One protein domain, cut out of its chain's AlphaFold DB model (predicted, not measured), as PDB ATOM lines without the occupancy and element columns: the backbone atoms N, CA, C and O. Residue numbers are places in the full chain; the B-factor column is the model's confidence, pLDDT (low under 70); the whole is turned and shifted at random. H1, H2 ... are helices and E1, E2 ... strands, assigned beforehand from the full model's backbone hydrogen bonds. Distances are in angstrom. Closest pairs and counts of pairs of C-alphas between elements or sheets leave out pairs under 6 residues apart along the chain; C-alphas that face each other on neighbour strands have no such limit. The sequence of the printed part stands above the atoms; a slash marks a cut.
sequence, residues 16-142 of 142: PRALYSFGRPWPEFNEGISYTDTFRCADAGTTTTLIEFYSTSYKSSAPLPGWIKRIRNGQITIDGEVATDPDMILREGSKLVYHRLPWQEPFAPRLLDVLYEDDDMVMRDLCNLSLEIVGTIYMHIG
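Overview. This is residues 16 to 142 of the 142 residues of an uncharacterized protein of Oryza meyeriana var. granulata (UniProt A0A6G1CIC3). This rod has little regular structure: a head of sheet E2 E4 E3 and helical hairpin H1 H2, and a long arm ending in strand pair E1 E5. A tail with H3 folds back. Of 127 printed residues, 42 are in E1 E2 H1 H2 E3 E4 E5 H3, mixed in class. The whole is only just loose, close to extended: radius of gyration of the C-alphas 20.4 A, spans 65 by 30 by 29 A.

Along the chain. E2 is residues 33 to 38, 16.9 A from first to last C-alpha; E4 95 to 100, E3 76 to 78, H1 50 to 57, H2 64 to 72, E5 112 to 114. E1, 20 to 22, begins at C-alpha (149.763, 113.312, 175.571); H3, 133 to 136, ends at (128.683, 128.659, 155.935).

Arrangement. E4 is antiparallel to E2, N 35 and O 98 2.9 A apart, and to E3, its hairpin partner, N 77 and O 97 2.9 A apart. H1 and H2 touch, closest C-alphas Ser 55 and Leu 64, 5.4 A. H2 only grazes the sheet.

Size, cuts and confidence. The printed part has no cut; pLDDT is under 70 at 26 residues, namely residue 16, residues 44 to 45 and residues 120 to 142.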
ATOM      1  N   PRO A  16     152.394 125.259 177.571       63.34
ATOM      2  CA  PRO A  16     152.353 123.981 178.256       63.34
ATOM      3  C   PRO A  16     152.527 122.876 177.218       63.34
ATOM      4  O   PRO A  16     151.832 122.832 176.204       63.34
ATOM      5  N   ARG A  17     153.537 122.029 177.427       76.31
ATOM      6  CA  ARG A  17     153.770 120.877 176.562       76.31
ATOM      7  C   ARG A  17     152.580 119.938 176.733       76.31
ATOM      8  O   ARG A  17     152.200 119.662 177.866       76.31
ATOM      9  N   ALA A  18     152.040 119.435 175.625       81.38
ATOM     10  CA  ALA A  18     151.011 118.407 175.674       81.38
ATOM     11  C   ALA A  18     151.494 117.222 176.527       81.38
ATOM     12  O   ALA A  18     152.589 116.696 176.306       81.38
ATOM     13  N   LEU A  19     150.684 116.831 177.508       85.94
ATOM     14  CA  LEU A  19     150.908 115.667 178.360       85.94
ATOM     15  C   LEU A  19     150.869 114.394 177.512       85.94
ATOM     16  O   LEU A  19     151.736 113.530 177.631       85.94
ATOM     17  N   TYR A  20     149.887 114.317 176.617       85.31
ATOM     18  CA  TYR A  20     149.763 113.312 175.571       85.31
ATOM     19  C   TYR A  20     148.796 113.807 174.486       85.31
ATOM     20  O   TYR A  20     148.063 114.779 174.685       85.31
ATOM     21  N   SER A  21     148.779 113.112 173.349       87.31
ATOM     22  CA  SER A  21     147.811 113.335 172.273       87.31
ATOM     23  C   SER A  21     146.975 112.082 172.062       87.31
ATOM     24  O   SER A  21     147.490 110.964 172.154       87.31
ATOM     25  N   PHE A  22     145.701 112.242 171.722       87.25
ATOM     26  CA  PHE A  22     144.837 111.116 171.373       87.25
ATOM     27  C   PHE A  22     143.971 111.416 170.151       87.25
ATOM     28  O   PHE A  22     143.711 112.569 169.809       87.25
ATOM     29  N   GLY A  23     143.542 110.350 169.475       88.00
ATOM     30  CA  GLY A  23     142.656 110.420 168.320       88.00
ATOM     31  C   GLY A  23     143.031 109.445 167.205       88.00
ATOM     32  O   GLY A  23     144.099 108.827 167.205       88.00
ATOM     33  N   ARG A  24     142.118 109.272 166.252       87.94
ATOM     34  CA  ARG A  24     142.292 108.439 165.053       87.94
ATOM     35  C   ARG A  24     141.921 109.268 163.826       87.94
ATOM     36  O   ARG A  24     141.150 110.211 163.960       87.94
ATOM     37  N   PRO A  25     142.462 108.960 162.635       86.38
ATOM     38  CA  PRO A  25     141.987 109.590 161.409       86.38
ATOM     39  C   PRO A  25     140.472 109.465 161.263       86.38
ATOM     40  O   PRO A  25     139.929 108.382 161.481       86.38
ATOM     41  N   TRP A  26     139.821 110.564 160.881       86.69
ATOM     42  CA  TRP A  26     138.429 110.526 160.461       86.69
ATOM     43  C   TRP A  26     138.295 109.666 159.198       86.69
ATOM     44  O   TRP A  26     139.200 109.693 158.353       86.69
ATOM     45  N   PRO A  27     137.203 108.897 159.055       90.69
ATOM     46  CA  PRO A  27     136.865 108.295 157.772       90.69
ATOM     47  C   PRO A  27     136.597 109.388 156.725       90.69
ATOM     48  O   PRO A  27     136.326 110.538 157.067       90.69
ATOM     49  N   GLU A  28     136.663 109.029 155.439       90.81
ATOM     50  CA  GLU A  28     136.383 109.968 154.339       90.81
ATOM     51  C   GLU A  28     134.944 110.508 154.390       90.81
ATOM     52  O   GLU A  28     134.715 111.687 154.141       90.81
ATOM     53  N   PHE A  29     133.991 109.659 154.786       94.31
ATOM     54  CA  PHE A  29     132.596 110.011 155.025       94.31
ATOM     55  C   PHE A  29     132.167 109.514 156.403       94.31
ATOM     56  O   PHE A  29     132.611 108.451 156.846       94.31
ATOM     57  N   ASN A  30     131.271 110.244 157.064       92.12
ATOM     58  CA  ASN A  30     130.553 109.699 158.215       92.12
ATOM     59  C   ASN A  30     129.474 108.687 157.773       92.12
ATOM     60  O   ASN A  30     129.309 108.407 156.591       92.12
ATOM     61  N   GLU A  31     128.712 108.128 158.711       94.25
ATOM     62  CA  GLU A  31     127.699 107.098 158.417       94.25
ATOM     63  C   GLU A  31     126.345 107.671 157.949       94.25
ATOM     64  O   GLU A  31     125.374 106.935 157.764       94.25
ATOM     65  N   GLY A  32     126.261 108.985 157.723       94.88
ATOM     66  CA  GLY A  32     124.997 109.682 157.506       94.88
ATOM     67  C   GLY A  32     124.207 109.879 158.805       94.88
ATOM     68  O   GLY A  32     124.676 109.572 159.900       94.88
ATOM     69  N   ILE A  33     123.001 110.446 158.696       94.94
ATOM     70  CA  ILE A  33     122.103 110.672 159.843       94.94
ATOM     71  C   ILE A  33     120.655 110.412 159.431       94.94
ATOM     72  O   ILE A  33     120.219 110.839 158.363       94.94
ATOM     73  N   SER A  34     119.890 109.766 160.311       96.56
ATOM     74  CA  SER A  34     118.441 109.619 160.159       96.56
ATOM     75  C   SER A  34     117.699 110.527 161.138       96.56
ATOM     76  O   SER A  34     117.876 110.417 162.350       96.56
ATOM     77  N   TYR A  35     116.848 111.404 160.613       96.38
ATOM     78  CA  TYR A  35     115.978 112.279 161.401       96.38
ATOM     79  C   TYR A  35     114.565 111.710 161.393       96.38
ATOM     80  O   TYR A  35     113.984 111.544 160.324       96.38
ATOM     81  N   THR A  36     114.029 111.391 162.572       97.00
ATOM     82  CA  THR A  36     112.682 110.825 162.728       97.00
ATOM     83  C   THR A  36     111.706 111.891 163.201       97.00
ATOM     84  O   THR A  36     112.007 112.622 164.141       97.00
ATOM     85  N   ASP A  37     110.524 111.911 162.598       95.44
ATOM     86  CA  ASP A  37     109.397 112.751 162.981       95.44
ATOM     87  C   ASP A  37     108.095 111.932 162.997       95.44
ATOM     88  O   ASP A  37     108.002 110.848 162.413       95.44
ATOM     89  N   THR A  38     107.082 112.434 163.691       95.75
ATOM     90  CA  THR A  38     105.712 111.921 163.657       95.75
ATOM     91  C   THR A  38     104.813 113.031 163.150       95.75
ATOM     92  O   THR A  38     104.652 114.053 163.818       95.75
ATOM     93  N   PHE A  39     104.205 112.824 161.984       94.31
ATOM     94  CA  PHE A  39     103.311 113.813 161.405       94.31
ATOM     95  C   PHE A  39     102.085 114.018 162.299       94.31
ATOM     96  O   PHE A  39     101.369 113.067 162.621       94.31
ATOM     97  N   ARG A  40     101.858 115.275 162.680       91.06
ATOM     98  CA  ARG A  40     100.685 115.731 163.424       91.06
ATOM     99  C   ARG A  40     100.043 116.863 162.644       91.06
ATOM    100  O   ARG A  40     100.670 117.901 162.425       91.06
ATOM    101  N   CYS A  41      98.817 116.648 162.208       81.56
ATOM    102  CA  CYS A  41      98.015 117.619 161.497       81.56
ATOM    103  C   CYS A  41      97.643 118.749 162.460       81.56
ATOM    104  O   CYS A  41      97.118 118.511 163.547       81.56
ATOM    105  N   ALA A  42      97.938 119.988 162.065       74.25
ATOM    106  CA  ALA A  42      97.632 121.158 162.881       74.25
ATOM    107  C   ALA A  42      96.118 121.428 162.964       74.25
ATOM    108  O   ALA A  42      95.638 121.843 164.015       74.25
ATOM    109  N   ASP A  43      95.375 121.139 161.888       76.62
ATOM    110  CA  ASP A  43      93.953 121.458 161.749       76.62
ATOM    111  C   ASP A  43      93.165 120.268 161.192       76.62
ATOM    112  O   ASP A  43      93.443 119.773 160.098       76.62
ATOM    113  N   ALA A  44      92.124 119.837 161.909       64.31
ATOM    114  CA  ALA A  44      91.254 118.751 161.468       64.31
ATOM    115  C   ALA A  44      90.559 119.107 160.136       64.31
ATOM    116  O   ALA A  44      89.608 119.885 160.108       64.31
ATOM    117  N   GLY A  45      91.036 118.523 159.033       69.62
ATOM    118  CA  GLY A  45      90.484 118.704 157.684       69.62
ATOM    119  C   GLY A  45      91.459 119.298 156.665       69.62
ATOM    120  O   GLY A  45      91.184 119.232 155.466       69.62
ATOM    121  N   THR A  46      92.608 119.819 157.100       80.62
ATOM    122  CA  THR A  46      93.644 120.294 156.175       80.62
ATOM    123  C   THR A  46      94.454 119.113 155.657       80.62
ATOM    124  O   THR A  46      95.020 118.329 156.416       80.62
ATOM    125  N   THR A  47      94.506 118.979 154.335       89.19
ATOM    126  CA  THR A  47      95.364 117.997 153.669       89.19
ATOM    127  C   THR A  47      96.767 118.584 153.556       89.19
ATOM    128  O   THR A  47      96.912 119.698 153.064       89.19
ATOM    129  N   THR A  48      97.789 117.862 154.018       94.44
ATOM    130  CA  THR A  48      99.193 118.286 153.912       94.44
ATOM    131  C   THR A  48      99.974 117.269 153.099       94.44
ATOM    132  O   THR A  48      99.924 116.066 153.365       94.44
ATOM    133  N   THR A  49     100.696 117.763 152.105       96.50
ATOM    134  CA  THR A  49     101.616 116.968 151.289       96.50
ATOM    135  C   THR A  49     102.967 116.800 151.983       96.50
ATOM    136  O   THR A  49     103.364 117.592 152.847       96.50
ATOM    137  N   LEU A  50     103.720 115.784 151.568       96.94
ATOM    138  CA  LEU A  50     105.081 115.541 152.036       96.94
ATOM    139  C   LEU A  50     105.986 116.763 151.816       96.94
ATOM    140  O   LEU A  50     106.768 117.132 152.698       96.94
ATOM    141  N   ILE A  51     105.871 117.411 150.654       97.56
ATOM    142  CA  ILE A  51     106.681 118.586 150.337       97.56
ATOM    143  C   ILE A  51     106.284 119.818 151.149       97.56
ATOM    144  O   ILE A  51     107.169 120.550 151.601       97.56
ATOM    145  N   GLU A  52     104.993 120.049 151.388       95.50
ATOM    146  CA  GLU A  52     104.536 121.136 152.260       95.50
ATOM    147  C   GLU A  52     105.080 120.950 153.672       95.50
ATOM    148  O   GLU A  52     105.650 121.885 154.233       95.50
ATOM    149  N   PHE A  53     104.996 119.735 154.218       95.31
ATOM    150  CA  PHE A  53     105.518 119.434 155.547       95.31
ATOM    151  C   PHE A  53     107.014 119.760 155.671       95.31
ATOM    152  O   PHE A  53     107.410 120.542 156.537       95.31
ATOM    153  N   TYR A  54     107.859 119.219 154.789       95.69
ATOM    154  CA  TYR A  54     109.303 119.442 154.895       95.69
ATOM    155  C   TYR A  54     109.710 120.885 154.582       95.69
ATOM    156  O   TYR A  54     110.559 121.457 155.270       95.69
ATOM    157  N   SER A  55     109.092 121.508 153.578       94.62
ATOM    158  CA  SER A  55     109.429 122.883 153.190       94.62
ATOM    159  C   SER A  55     108.948 123.941 154.187       94.62
ATOM    160  O   SER A  55     109.520 125.031 154.226       94.62
ATOM    161  N   THR A  56     107.939 123.649 155.013       92.06
ATOM    162  CA  THR A  56     107.446 124.576 156.042       92.06
ATOM    163  C   THR A  56     108.158 124.392 157.376       92.06
ATOM    164  O   THR A  56     108.619 125.386 157.947       92.06
ATOM    165  N   SER A  57     108.302 123.148 157.832       91.31
ATOM    166  CA  SER A  57     108.898 122.799 159.127       91.31
ATOM    167  C   SER A  57     110.427 122.894 159.120       91.31
ATOM    168  O   SER A  57     111.027 123.280 160.121       91.31
ATOM    169  N   TYR A  58     111.071 122.605 157.982       91.69
ATOM    170  CA  TYR A  58     112.527 122.441 157.884       91.69
ATOM    171  C   TYR A  58     113.171 123.365 156.838       91.69
ATOM    172  O   TYR A  58     114.026 122.956 156.045       91.69
ATOM    173  N   LYS A  59     112.781 124.647 156.860       88.25
ATOM    174  CA  LYS A  59     113.284 125.705 155.955       88.25
ATOM    175  C   LYS A  59     114.786 125.929 156.052       88.25
ATOM    176  O   LYS A  59     115.432 126.221 155.053       88.25
ATOM    177  N   SER A  60     115.327 125.828 157.263       87.06
ATOM    178  CA  SER A  60     116.757 126.008 157.492       87.06
ATOM    179  C   SER A  60     117.543 124.822 156.923       87.06
ATOM    180  O   SER A  60     118.633 125.004 156.396       87.06
ATOM    181  N   SER A  61     116.981 123.612 156.975       87.44
ATOM    182  CA  SER A  61     117.657 122.398 156.513       87.44
ATOM    183  C   SER A  61     117.823 122.347 154.995       87.44
ATOM    184  O   SER A  61     118.837 121.840 154.518       87.44
ATOM    185  N   ALA A  62     116.835 122.834 154.239       89.88
ATOM    186  CA  ALA A  62     116.931 122.975 152.793       89.88
ATOM    187  C   ALA A  62     115.829 123.876 152.217       89.88
ATOM    188  O   ALA A  62     114.701 123.877 152.720       89.88
ATOM    189  N   PRO A  63     116.098 124.564 151.093       93.06
ATOM    190  CA  PRO A  63     115.047 125.214 150.323       93.06
ATOM    191  C   PRO A  63     114.137 124.170 149.649       93.06
ATOM    192  O   PRO A  63     114.524 123.013 149.458       93.06
ATOM    193  N   LEU A  64     112.945 124.598 149.216       94.44
ATOM    194  CA  LEU A  64     111.940 123.756 148.546       94.44
ATOM    195  C   LEU A  64     112.528 122.836 147.447       94.44
ATOM    196  O   LEU A  64     112.271 121.632 147.500       94.44
ATOM    197  N   PRO A  65     113.370 123.315 146.502       96.06
ATOM    198  CA  PRO A  65     113.947 122.441 145.477       96.06
ATOM    199  C   PRO A  65     114.860 121.353 146.058       96.06
ATOM    200  O   PRO A  65     114.908 120.236 145.541       96.06
ATOM    201  N   GLY A  66     115.557 121.660 147.155       95.44
ATOM    202  CA  GLY A  66     116.408 120.711 147.862       95.44
ATOM    203  C   GLY A  66     115.598 119.598 148.526       95.44
ATOM    204  O   GLY A  66     116.027 118.445 148.519       95.44
ATOM    205  N   TRP A  67     114.418 119.903 149.069       96.50
ATOM    206  CA  TRP A  67     113.516 118.880 149.606       96.50
ATOM    207  C   TRP A  67     112.894 118.017 148.506       96.50
ATOM    208  O   TRP A  67     112.924 116.794 148.621       96.50
ATOM    209  N   ILE A  68     112.450 118.617 147.396       97.69
ATOM    210  CA  ILE A  68     111.944 117.870 146.227       97.69
ATOM    211  C   ILE A  68     112.983 116.856 145.738       97.69
ATOM    212  O   ILE A  68     112.654 115.698 145.482       97.69
ATOM    213  N   LYS A  69     114.248 117.278 145.619       97.50
ATOM    214  CA  LYS A  69     115.342 116.403 145.187       97.50
ATOM    215  C   LYS A  69     115.543 115.229 146.147       97.50
ATOM    216  O   LYS A  69     115.646 114.097 145.690       97.50
ATOM    217  N   ARG A  70     115.560 115.478 147.460       97.50
ATOM    218  CA  ARG A  70     115.723 114.426 148.481       97.50
ATOM    219  C   ARG A  70     114.584 113.408 148.448       97.50
ATOM    220  O   ARG A  70     114.855 112.212 148.489       97.50
ATOM    221  N   ILE A  71     113.343 113.877 148.316       98.19
ATOM    222  CA  ILE A  71     112.163 113.012 148.178       98.19
ATOM    223  C   ILE A  71     112.306 112.140 146.932       98.19
ATOM    224  O   ILE A  71     112.329 110.921 147.038       98.19
ATOM    225  N   ARG A  72     112.524 112.741 145.758       98.31
ATOM    226  CA  ARG A  72     112.670 111.991 144.496       98.31
ATOM    227  C   ARG A  72     113.835 110.999 144.503       98.31
ATOM    228  O   ARG A  72     113.756 109.974 143.837       98.31
ATOM    229  N   ASN A  73     114.886 111.286 145.265       97.69
ATOM    230  CA  ASN A  73     116.030 110.396 145.445       97.69
ATOM    231  C   ASN A  73     115.776 109.255 146.450       97.69
ATOM    232  O   ASN A  73     116.697 108.493 146.732       97.69
ATOM    233  N   GLY A  74     114.570 109.140 147.016       97.94
ATOM    234  CA  GLY A  74     114.212 108.078 147.957       97.94
ATOM    235  C   GLY A  74     114.848 108.236 149.337       97.94
ATOM    236  O   GLY A  74     115.020 107.259 150.057       97.94
ATOM    237  N   GLN A  75     115.218 109.460 149.723       98.31
ATOM    238  CA  GLN A  75     115.844 109.721 151.022       98.31
ATOM    239  C   GLN A  75     114.831 109.858 152.163       98.31
ATOM    240  O   GLN A  75     115.223 110.190 153.277       98.31
ATOM    241  N   ILE A  76     113.537 109.679 151.902       98.44
ATOM    242  CA  ILE A  76     112.487 109.791 152.908       98.44
ATOM    243  C   ILE A  76     111.705 108.483 152.952       98.44
ATOM    244  O   ILE A  76     111.318 107.965 151.906       98.44
ATOM    245  N   THR A  77     111.439 107.979 154.156       98.44
ATOM    246  CA  THR A  77     110.489 106.884 154.377       98.44
ATOM    247  C   THR A  77     109.282 107.349 155.176       98.44
ATOM    248  O   THR A  77     109.437 108.130 156.119       98.44
ATOM    249  N   ILE A  78     108.110 106.820 154.843       98.06
ATOM    250  CA  ILE A  78     106.855 106.998 155.571       98.06
ATOM    251  C   ILE A  78     106.420 105.622 156.057       98.06
ATOM    252  O   ILE A  78     106.236 104.712 155.253       98.06
ATOM    253  N   ASP A  79     106.326 105.453 157.373       97.62
ATOM    254  CA  ASP A  79     105.989 104.177 158.018       97.62
ATOM    255  C   ASP A  79     106.889 103.002 157.579       97.62
ATOM    256  O   ASP A  79     106.488 101.842 157.596       97.62
ATOM    257  N   GLY A  80     108.142 103.311 157.220       97.31
ATOM    258  CA  GLY A  80     109.148 102.349 156.759       97.31
ATOM    259  C   GLY A  80     109.234 102.182 155.240       97.31
ATOM    260  O   GLY A  80     110.218 101.623 154.761       97.31
ATOM    261  N   GLU A  81     108.281 102.719 154.479       98.12
ATOM    262  CA  GLU A  81     108.262 102.630 153.016       98.12
ATOM    263  C   GLU A  81     108.882 103.869 152.372       98.12
ATOM    264  O   GLU A  81     108.599 104.997 152.774       98.12
ATOM    265  N   VAL A  82     109.723 103.679 151.354       98.25
ATOM    266  CA  VAL A  82     110.383 104.792 150.653       98.25
ATOM    267  C   VAL A  82     109.347 105.630 149.902       98.25
ATOM    268  O   VAL A  82     108.628 105.128 149.039       98.25
ATOM    269  N   ALA A  83     109.313 106.930 150.190       97.75
ATOM    270  CA  ALA A  83     108.452 107.896 149.525       97.75
ATOM    271  C   ALA A  83     109.253 108.716 148.509       97.75
ATOM    272  O   ALA A  83     110.184 109.439 148.864       97.75
ATOM    273  N   THR A  84     108.859 108.618 147.237       98.25
ATOM    274  CA  THR A  84     109.489 109.348 146.122       98.25
ATOM    275  C   THR A  84     108.604 110.420 145.498       98.25
ATOM    276  O   THR A  84     109.071 111.167 144.636       98.25
ATOM    277  N   ASP A  85     107.341 110.499 145.915       98.38
ATOM    278  CA  ASP A  85     106.365 111.474 145.432       98.38
ATOM    279  C   ASP A  85     106.270 112.674 146.398       98.38
ATOM    280  O   ASP A  85     105.823 112.505 147.535       98.38
ATOM    281  N   PRO A  86     106.693 113.885 145.987       97.88
ATOM    282  CA  PRO A  86     106.580 115.088 146.812       97.88
ATOM    283  C   PRO A  86     105.137 115.455 147.172       97.88
ATOM    284  O   PRO A  86     104.914 116.014 148.246       97.88
ATOM    285  N   ASP A  87     104.176 115.116 146.312       97.94
ATOM    286  CA  ASP A  87     102.767 115.488 146.471       97.94
ATOM    287  C   ASP A  87     101.975 114.433 147.266       97.94
ATOM    288  O   ASP A  87     100.757 114.534 147.425       97.94
ATOM    289  N   MET A  88     102.664 113.427 147.816       96.69
ATOM    290  CA  MET A  88     102.062 112.390 148.646       96.69
ATOM    291  C   MET A  88     101.381 112.992 149.878       96.69
ATOM    292  O   MET A  88     101.998 113.726 150.649       96.69
ATOM    293  N   ILE A  89     100.111 112.639 150.089       95.94
ATOM    294  CA  ILE A  89      99.331 113.109 151.236       95.94
ATOM    295  C   ILE A  89      99.747 112.383 152.515       95.94
ATOM    296  O   ILE A  89      99.716 111.151 152.581       95.94
ATOM    297  N   LEU A  90     100.062 113.157 153.551       94.88
ATOM    298  CA  LEU A  90     100.400 112.648 154.873       94.88
ATOM    299  C   LEU A  90      99.149 112.302 155.682       94.88
ATOM    300  O   LEU A  90      98.142 113.009 155.649       94.88
ATOM    301  N   ARG A  91      99.226 111.206 156.442       93.38
ATOM    302  CA  ARG A  91      98.168 110.769 157.362       93.38
ATOM    303  C   ARG A  91      98.568 111.064 158.798       93.38
ATOM    304  O   ARG A  91      99.735 110.903 159.150       93.38
ATOM    305  N   GLU A  92      97.599 111.442 159.625       93.62
ATOM    306  CA  GLU A  92      97.817 111.665 161.057       93.62
ATOM    307  C   GLU A  92      98.551 110.480 161.699       93.62
ATOM    308  O   GLU A  92      98.148 109.328 161.525       93.62
ATOM    309  N   GLY A  93      99.630 110.764 162.428       93.69
ATOM    310  CA  GLY A  93     100.433 109.757 163.119       93.69
ATOM    311  C   GLY A  93     101.466 109.026 162.257       93.69
ATOM    312  O   GLY A  93     102.190 108.197 162.806       93.69
ATOM    313  N   SER A  94     101.580 109.330 160.957       95.38
ATOM    314  CA  SER A  94     102.600 108.710 160.093       95.38
ATOM    315  C   SER A  94     104.006 109.004 160.618       95.38
ATOM    316  O   SER A  94     104.328 110.150 160.959       95.38
ATOM    317  N   LYS A  95     104.871 107.992 160.641       97.94
ATOM    318  CA  LYS A  95     106.280 108.140 161.005       97.94
ATOM    319  C   LYS A  95     107.092 108.523 159.776       97.94
ATOM    320  O   LYS A  95     107.229 107.730 158.848       97.94
ATOM    321  N   LEU A  96     107.676 109.712 159.797       97.88
ATOM    322  CA  LEU A  96     108.524 110.222 158.726       97.88
ATOM    323  C   LEU A  96     109.986 110.050 159.121       97.88
ATOM    324  O   LEU A  96     110.375 110.412 160.232       97.88
ATOM    325  N   VAL A  97     110.813 109.519 158.227       98.19
ATOM    326  CA  VAL A  97     112.263 109.453 158.442       98.19
ATOM    327  C   VAL A  97     112.975 110.035 157.238       98.19
ATOM    328  O   VAL A  97     112.818 109.535 156.131       98.19
ATOM    329  N   TYR A  98     113.770 111.079 157.455       97.62
ATOM    330  CA  TYR A  98     114.692 111.603 156.452       97.62
ATOM    331  C   TYR A  98     116.089 111.014 156.671       97.62
ATOM    332  O   TYR A  98     116.710 111.231 157.713       97.62
ATOM    333  N   HIS A  99     116.592 110.307 155.662       97.31
ATOM    334  CA  HIS A  99     117.918 109.708 155.596       97.31
ATOM    335  C   HIS A  99     118.896 110.644 154.882       97.31
ATOM    336  O   HIS A  99     119.004 110.696 153.648       97.31
ATOM    337  N   ARG A 100     119.648 111.401 155.677       95.00
ATOM    338  CA  ARG A 100     120.775 112.180 155.179       95.00
ATOM    339  C   ARG A 100     121.915 111.223 154.847       95.00
ATOM    340  O   ARG A 100     122.406 110.516 155.723       95.00
ATOM    341  N   LEU A 101     122.328 111.233 153.582       95.12
ATOM    342  CA  LEU A 101     123.439 110.415 153.106       95.12
ATOM    343  C   LEU A 101     124.738 110.771 153.841       95.12
ATOM    344  O   LEU A 101     124.894 111.939 154.211       95.12
ATOM    345  N   PRO A 102     125.664 109.806 153.990       95.19
ATOM    346  CA  PRO A 102     127.062 110.048 154.331       95.19
ATOM    347  C   PRO A 102     127.631 111.303 153.666       95.19
ATOM    348  O   PRO A 102     127.442 111.515 152.464       95.19
ATOM    349  N   TRP A 103     128.332 112.137 154.432       92.38
ATOM    350  CA  TRP A 103     129.054 113.289 153.891       92.38
ATOM    351  C   TRP A 103     130.464 113.365 154.463       92.38
ATOM    352  O   TRP A 103     130.739 112.885 155.563       92.38
ATOM    353  N   GLN A 104     131.355 113.970 153.682       91.12
ATOM    354  CA  GLN A 104     132.684 114.318 154.147       91.12
ATOM    355  C   GLN A 104     132.553 115.505 155.089       91.12
ATOM    356  O   GLN A 104     132.064 116.572 154.700       91.12
ATOM    357  N   GLU A 105     132.958 115.321 156.338       86.56
ATOM    358  CA  GLU A 105     132.925 116.412 157.297       86.56
ATOM    359  C   GLU A 105     133.939 117.495 156.911       86.56
ATOM    360  O   GLU A 105     135.010 117.189 156.370       86.56
ATOM    361  N   PRO A 106     133.624 118.775 157.177       86.56
ATOM    362  CA  PRO A 106     134.629 119.823 157.128       86.56
ATOM    363  C   PRO A 106     135.834 119.429 157.980       86.56
ATOM    364  O   PRO A 106     135.705 118.682 158.949       86.56
ATOM    365  N   PHE A 107     137.007 119.951 157.631       84.00
ATOM    366  CA  PHE A 107     138.224 119.628 158.360       84.00
ATOM    367  C   PHE A 107     138.046 119.859 159.868       84.00
ATOM    368  O   PHE A 107     137.820 120.984 160.314       84.00
ATOM    369  N   ALA A 108     138.193 118.780 160.634       82.81
ATOM    370  CA  ALA A 108     138.191 118.785 162.084       82.81
ATOM    371  C   ALA A 108     139.508 118.175 162.589       82.81
ATOM    372  O   ALA A 108     139.926 117.122 162.084       82.81
ATOM    373  N   PRO A 109     140.177 118.791 163.583       84.75
ATOM    374  CA  PRO A 109     141.353 118.206 164.210       84.75
ATOM    375  C   PRO A 109     141.060 116.784 164.698       84.75
ATOM    376  O   PRO A 109     140.181 116.548 165.519       84.75
ATOM    377  N   ARG A 110     141.792 115.819 164.142       81.31
ATOM    378  CA  ARG A 110     141.681 114.383 164.459       81.31
ATOM    379  C   ARG A 110     142.597 113.936 165.595       81.31
ATOM    380  O   ARG A 110     142.503 112.803 166.049       81.31
ATOM    381  N   LEU A 111     143.539 114.793 165.972       87.38
ATOM    382  CA  LEU A 111     144.462 114.596 167.080       87.38
ATOM    383  C   LEU A 111     144.245 115.755 168.042       87.38
ATOM    384  O   LEU A 111     144.283 116.912 167.621       87.38
ATOM    385  N   LEU A 112     143.977 115.420 169.296       84.56
ATOM    386  CA  LEU A 112     143.756 116.369 170.373       84.56
ATOM    387  C   LEU A 112     144.915 116.266 171.354       84.56
ATOM    388  O   LEU A 112     145.218 115.173 171.834       84.56
ATOM    389  N   ASP A 113     145.537 117.405 171.634       87.19
ATOM    390  CA  ASP A 113     146.611 117.539 172.611       87.19
ATOM    391  C   ASP A 113     146.022 117.884 173.981       87.19
ATOM    392  O   ASP A 113     145.293 118.868 174.129       87.19
ATOM    393  N   VAL A 114     146.346 117.084 174.997       83.94
ATOM    394  CA  VAL A 114     145.924 117.330 176.380       83.94
ATOM    395  C   VAL A 114     146.975 118.193 177.059       83.94
ATOM    396  O   VAL A 114     148.093 117.745 177.295       83.94
ATOM    397  N   LEU A 115     146.635 119.448 177.349       86.44
ATOM    398  CA  LEU A 115     147.560 120.403 177.978       86.44
ATOM    399  C   LEU A 115     147.516 120.347 179.510       86.44
ATOM    400  O   LEU A 115     148.494 120.699 180.164       86.44
ATOM    401  N   TYR A 116     146.386 119.917 180.067       77.56
ATOM    402  CA  TYR A 116     146.144 119.764 181.497       77.56
ATOM    403  C   TYR A 116     144.946 118.816 181.682       77.56
ATOM    404  O   TYR A 116     144.035 118.814 180.853       77.56
ATOM    405  N   GLU A 117     144.980 117.983 182.717       72.38
ATOM    406  CA  GLU A 117     143.941 117.017 183.090       72.38
ATOM    407  C   GLU A 117     143.895 116.997 184.622       72.38
ATOM    408  O   GLU A 117     144.942 116.871 185.261       72.38
ATOM    409  N   ASP A 118     142.712 117.174 185.206       76.19
ATOM    410  CA  ASP A 118     142.478 117.020 186.642       76.19
ATOM    411  C   ASP A 118     141.183 116.234 186.902       76.19
ATOM    412  O   ASP A 118     140.406 115.981 185.979       76.19
ATOM    413  N   ASP A 119     140.974 115.824 188.156       73.56
ATOM    414  CA  ASP A 119     139.847 114.972 188.566       73.56
ATOM    415  C   ASP A 119     138.471 115.675 188.463       73.56
ATOM    416  O   ASP A 119     137.438 115.007 188.541       73.56
ATOM    417  N   ASP A 120     138.444 116.999 188.252       66.12
ATOM    418  CA  ASP A 120     137.239 117.839 188.160       66.12
ATOM    419  C   ASP A 120     137.044 118.460 186.755       66.12
ATOM    420  O   ASP A 120     136.094 119.219 186.510       66.12
ATOM    421  N   MET A 121     137.914 118.136 185.796       52.88
ATOM    422  CA  MET A 121     137.943 118.762 184.484       52.88
ATOM    423  C   MET A 121     137.079 118.035 183.460       52.88
ATOM    424  O   MET A 121     137.409 116.973 182.936       52.88
ATOM    425  N   VAL A 122     136.016 118.718 183.045       49.84
ATOM    426  CA  VAL A 122     135.332 118.452 181.780       49.84
ATOM    427  C   VAL A 122     135.891 119.420 180.737       49.84
ATOM    428  O   VAL A 122     135.631 120.623 180.795       49.84
ATOM    429  N   MET A 123     136.663 118.916 179.769       43.97
ATOM    430  CA  MET A 123     137.103 119.698 178.607       43.97
ATOM    431  C   MET A 123     135.878 120.199 177.827       43.97
ATOM    432  O   MET A 123     135.168 119.433 177.175       43.97
ATOM    433  N   ARG A 124     135.639 121.511 177.926       38.59
ATOM    434  CA  ARG A 124     134.664 122.268 177.144       38.59
ATOM    435  C   ARG A 124     135.388 122.890 175.959       38.59
ATOM    436  O   ARG A 124     136.301 123.690 176.143       38.59
ATOM    437  N   ASP A 125     134.941 122.521 174.767       53.81
ATOM    438  CA  ASP A 125     135.347 123.101 173.493       53.81
ATOM    439  C   ASP A 125     135.322 124.640 173.569       53.81
ATOM    440  O   ASP A 125     134.281 125.256 173.814       53.81
ATOM    441  N   LEU A 126     136.485 125.267 173.414       45.81
ATOM    442  CA  LEU A 126     136.595 126.684 173.086       45.81
ATOM    443  C   LEU A 126     137.300 126.788 171.742       45.81
ATOM    444  O   LEU A 126     138.403 127.320 171.616       45.81
ATOM    445  N   CYS A 127     136.613 126.288 170.720       45.31
ATOM    446  CA  CYS A 127     136.730 126.797 169.370       45.31
ATOM    447  C   CYS A 127     136.568 128.327 169.432       45.31
ATOM    448  O   CYS A 127     135.458 128.855 169.536       45.31
ATOM    449  N   ASN A 128     137.691 129.053 169.445       38.56
ATOM    450  CA  ASN A 128     137.691 130.493 169.247       38.56
ATOM    451  C   ASN A 128     137.183 130.743 167.831       38.56
ATOM    452  O   ASN A 128     137.896 130.599 166.840       38.56
ATOM    453  N   LEU A 129     135.897 131.069 167.800       40.69
ATOM    454  CA  LEU A 129     135.115 131.627 166.720       40.69
ATOM    455  C   LEU A 129     135.968 132.469 165.756       40.69
ATOM    456  O   LEU A 129     136.181 133.659 165.978       40.69
ATOM    457  N   SER A 130     136.317 131.892 164.605       36.53
ATOM    458  CA  SER A 130     135.943 132.600 163.387       36.53
ATOM    459  C   SER A 130     134.457 132.327 163.179       36.53
ATOM    460  O   SER A 130     134.038 131.238 162.780       36.53
ATOM    461  N   LEU A 131     133.659 133.328 163.535       39.22
ATOM    462  CA  LEU A 131     132.199 133.399 163.457       39.22
ATOM    463  C   LEU A 131     131.646 133.330 162.020       39.22
ATOM    464  O   LEU A 131     130.533 133.778 161.772       39.22
ATOM    465  N   GLU A 132     132.376 132.736 161.078       39.03
ATOM    466  CA  GLU A 132     131.934 132.539 159.693       39.03
ATOM    467  C   GLU A 132     131.521 131.088 159.391       39.03
ATOM    468  O   GLU A 132     130.832 130.831 158.403       39.03
ATOM    469  N   ILE A 133     131.848 130.114 160.251       37.97
ATOM    470  CA  ILE A 133     131.557 128.697 159.952       37.97
ATOM    471  C   ILE A 133     130.115 128.303 160.310       37.97
ATOM    472  O   ILE A 133     129.507 127.507 159.592       37.97
ATOM    473  N   VAL A 134     129.498 128.917 161.326       37.06
ATOM    474  CA  VAL A 134     128.085 128.633 161.659       37.06
ATOM    475  C   VAL A 134     127.136 129.151 160.562       37.06
ATOM    476  O   VAL A 134     126.080 128.564 160.334       37.06
ATOM    477  N   GLY A 135     127.544 130.185 159.815       33.59
ATOM    478  CA  GLY A 135     126.816 130.677 158.639       33.59
ATOM    479  C   GLY A 135     127.093 129.893 157.350       33.59
ATOM    480  O   GLY A 135     126.217 129.794 156.494       33.59
ATOM    481  N   THR A 136     128.278 129.292 157.206       33.81
ATOM    482  CA  THR A 136     128.683 128.659 155.935       33.81
ATOM    483  C   THR A 136     128.287 127.180 155.841       33.81
ATOM    484  O   THR A 136     127.974 126.709 154.746       33.81
ATOM    485  N   ILE A 137     128.171 126.457 156.967       41.72
ATOM    486  CA  ILE A 137     127.606 125.089 156.966       41.72
ATOM    487  C   ILE A 137     126.126 125.110 156.542       41.72
ATOM    488  O   ILE A 137     125.653 124.174 155.902       41.72
ATOM    489  N   TYR A 138     125.408 126.204 156.817       41.28
ATOM    490  CA  TYR A 138     124.008 126.363 156.419       41.28
ATOM    491  C   TYR A 138     123.799 126.710 154.938       41.28
ATOM    492  O   TYR A 138     122.662 126.667 154.474       41.28
ATOM    493  N   MET A 139     124.851 127.033 154.175       37.78
ATOM    494  CA  MET A 139     124.676 127.629 152.842       37.78
ATOM    495  C   MET A 139     125.379 126.892 151.689       37.78
ATOM    496  O   MET A 139     125.141 127.237 150.537       37.78
ATOM    497  N   HIS A 140     126.197 125.867 151.953       37.47
ATOM    498  CA  HIS A 140     126.895 125.105 150.896       37.47
ATOM    499  C   HIS A 140     126.383 123.672 150.666       37.47
ATOM    500  O   HIS A 140     126.967 122.922 149.890       37.47
ATOM    501  N   ILE A 141     125.264 123.298 151.292       42.59
ATOM    502  CA  ILE A 141     124.600 121.991 151.126       42.59
ATOM    503  C   ILE A 141     123.134 122.159 150.694       42.59
ATOM    504  O   ILE A 141     122.211 121.581 151.279       42.59
ATOM    505  N   GLY A 142     122.936 122.991 149.667       42.19
ATOM    506  CA  GLY A 142     121.713 123.047 148.859       42.19
ATOM    507  C   GLY A 142     121.687 121.961 147.791       42.19
ATOM    508  O   GLY A 142     122.731 121.762 147.134       42.19
TER     509      GLY A 142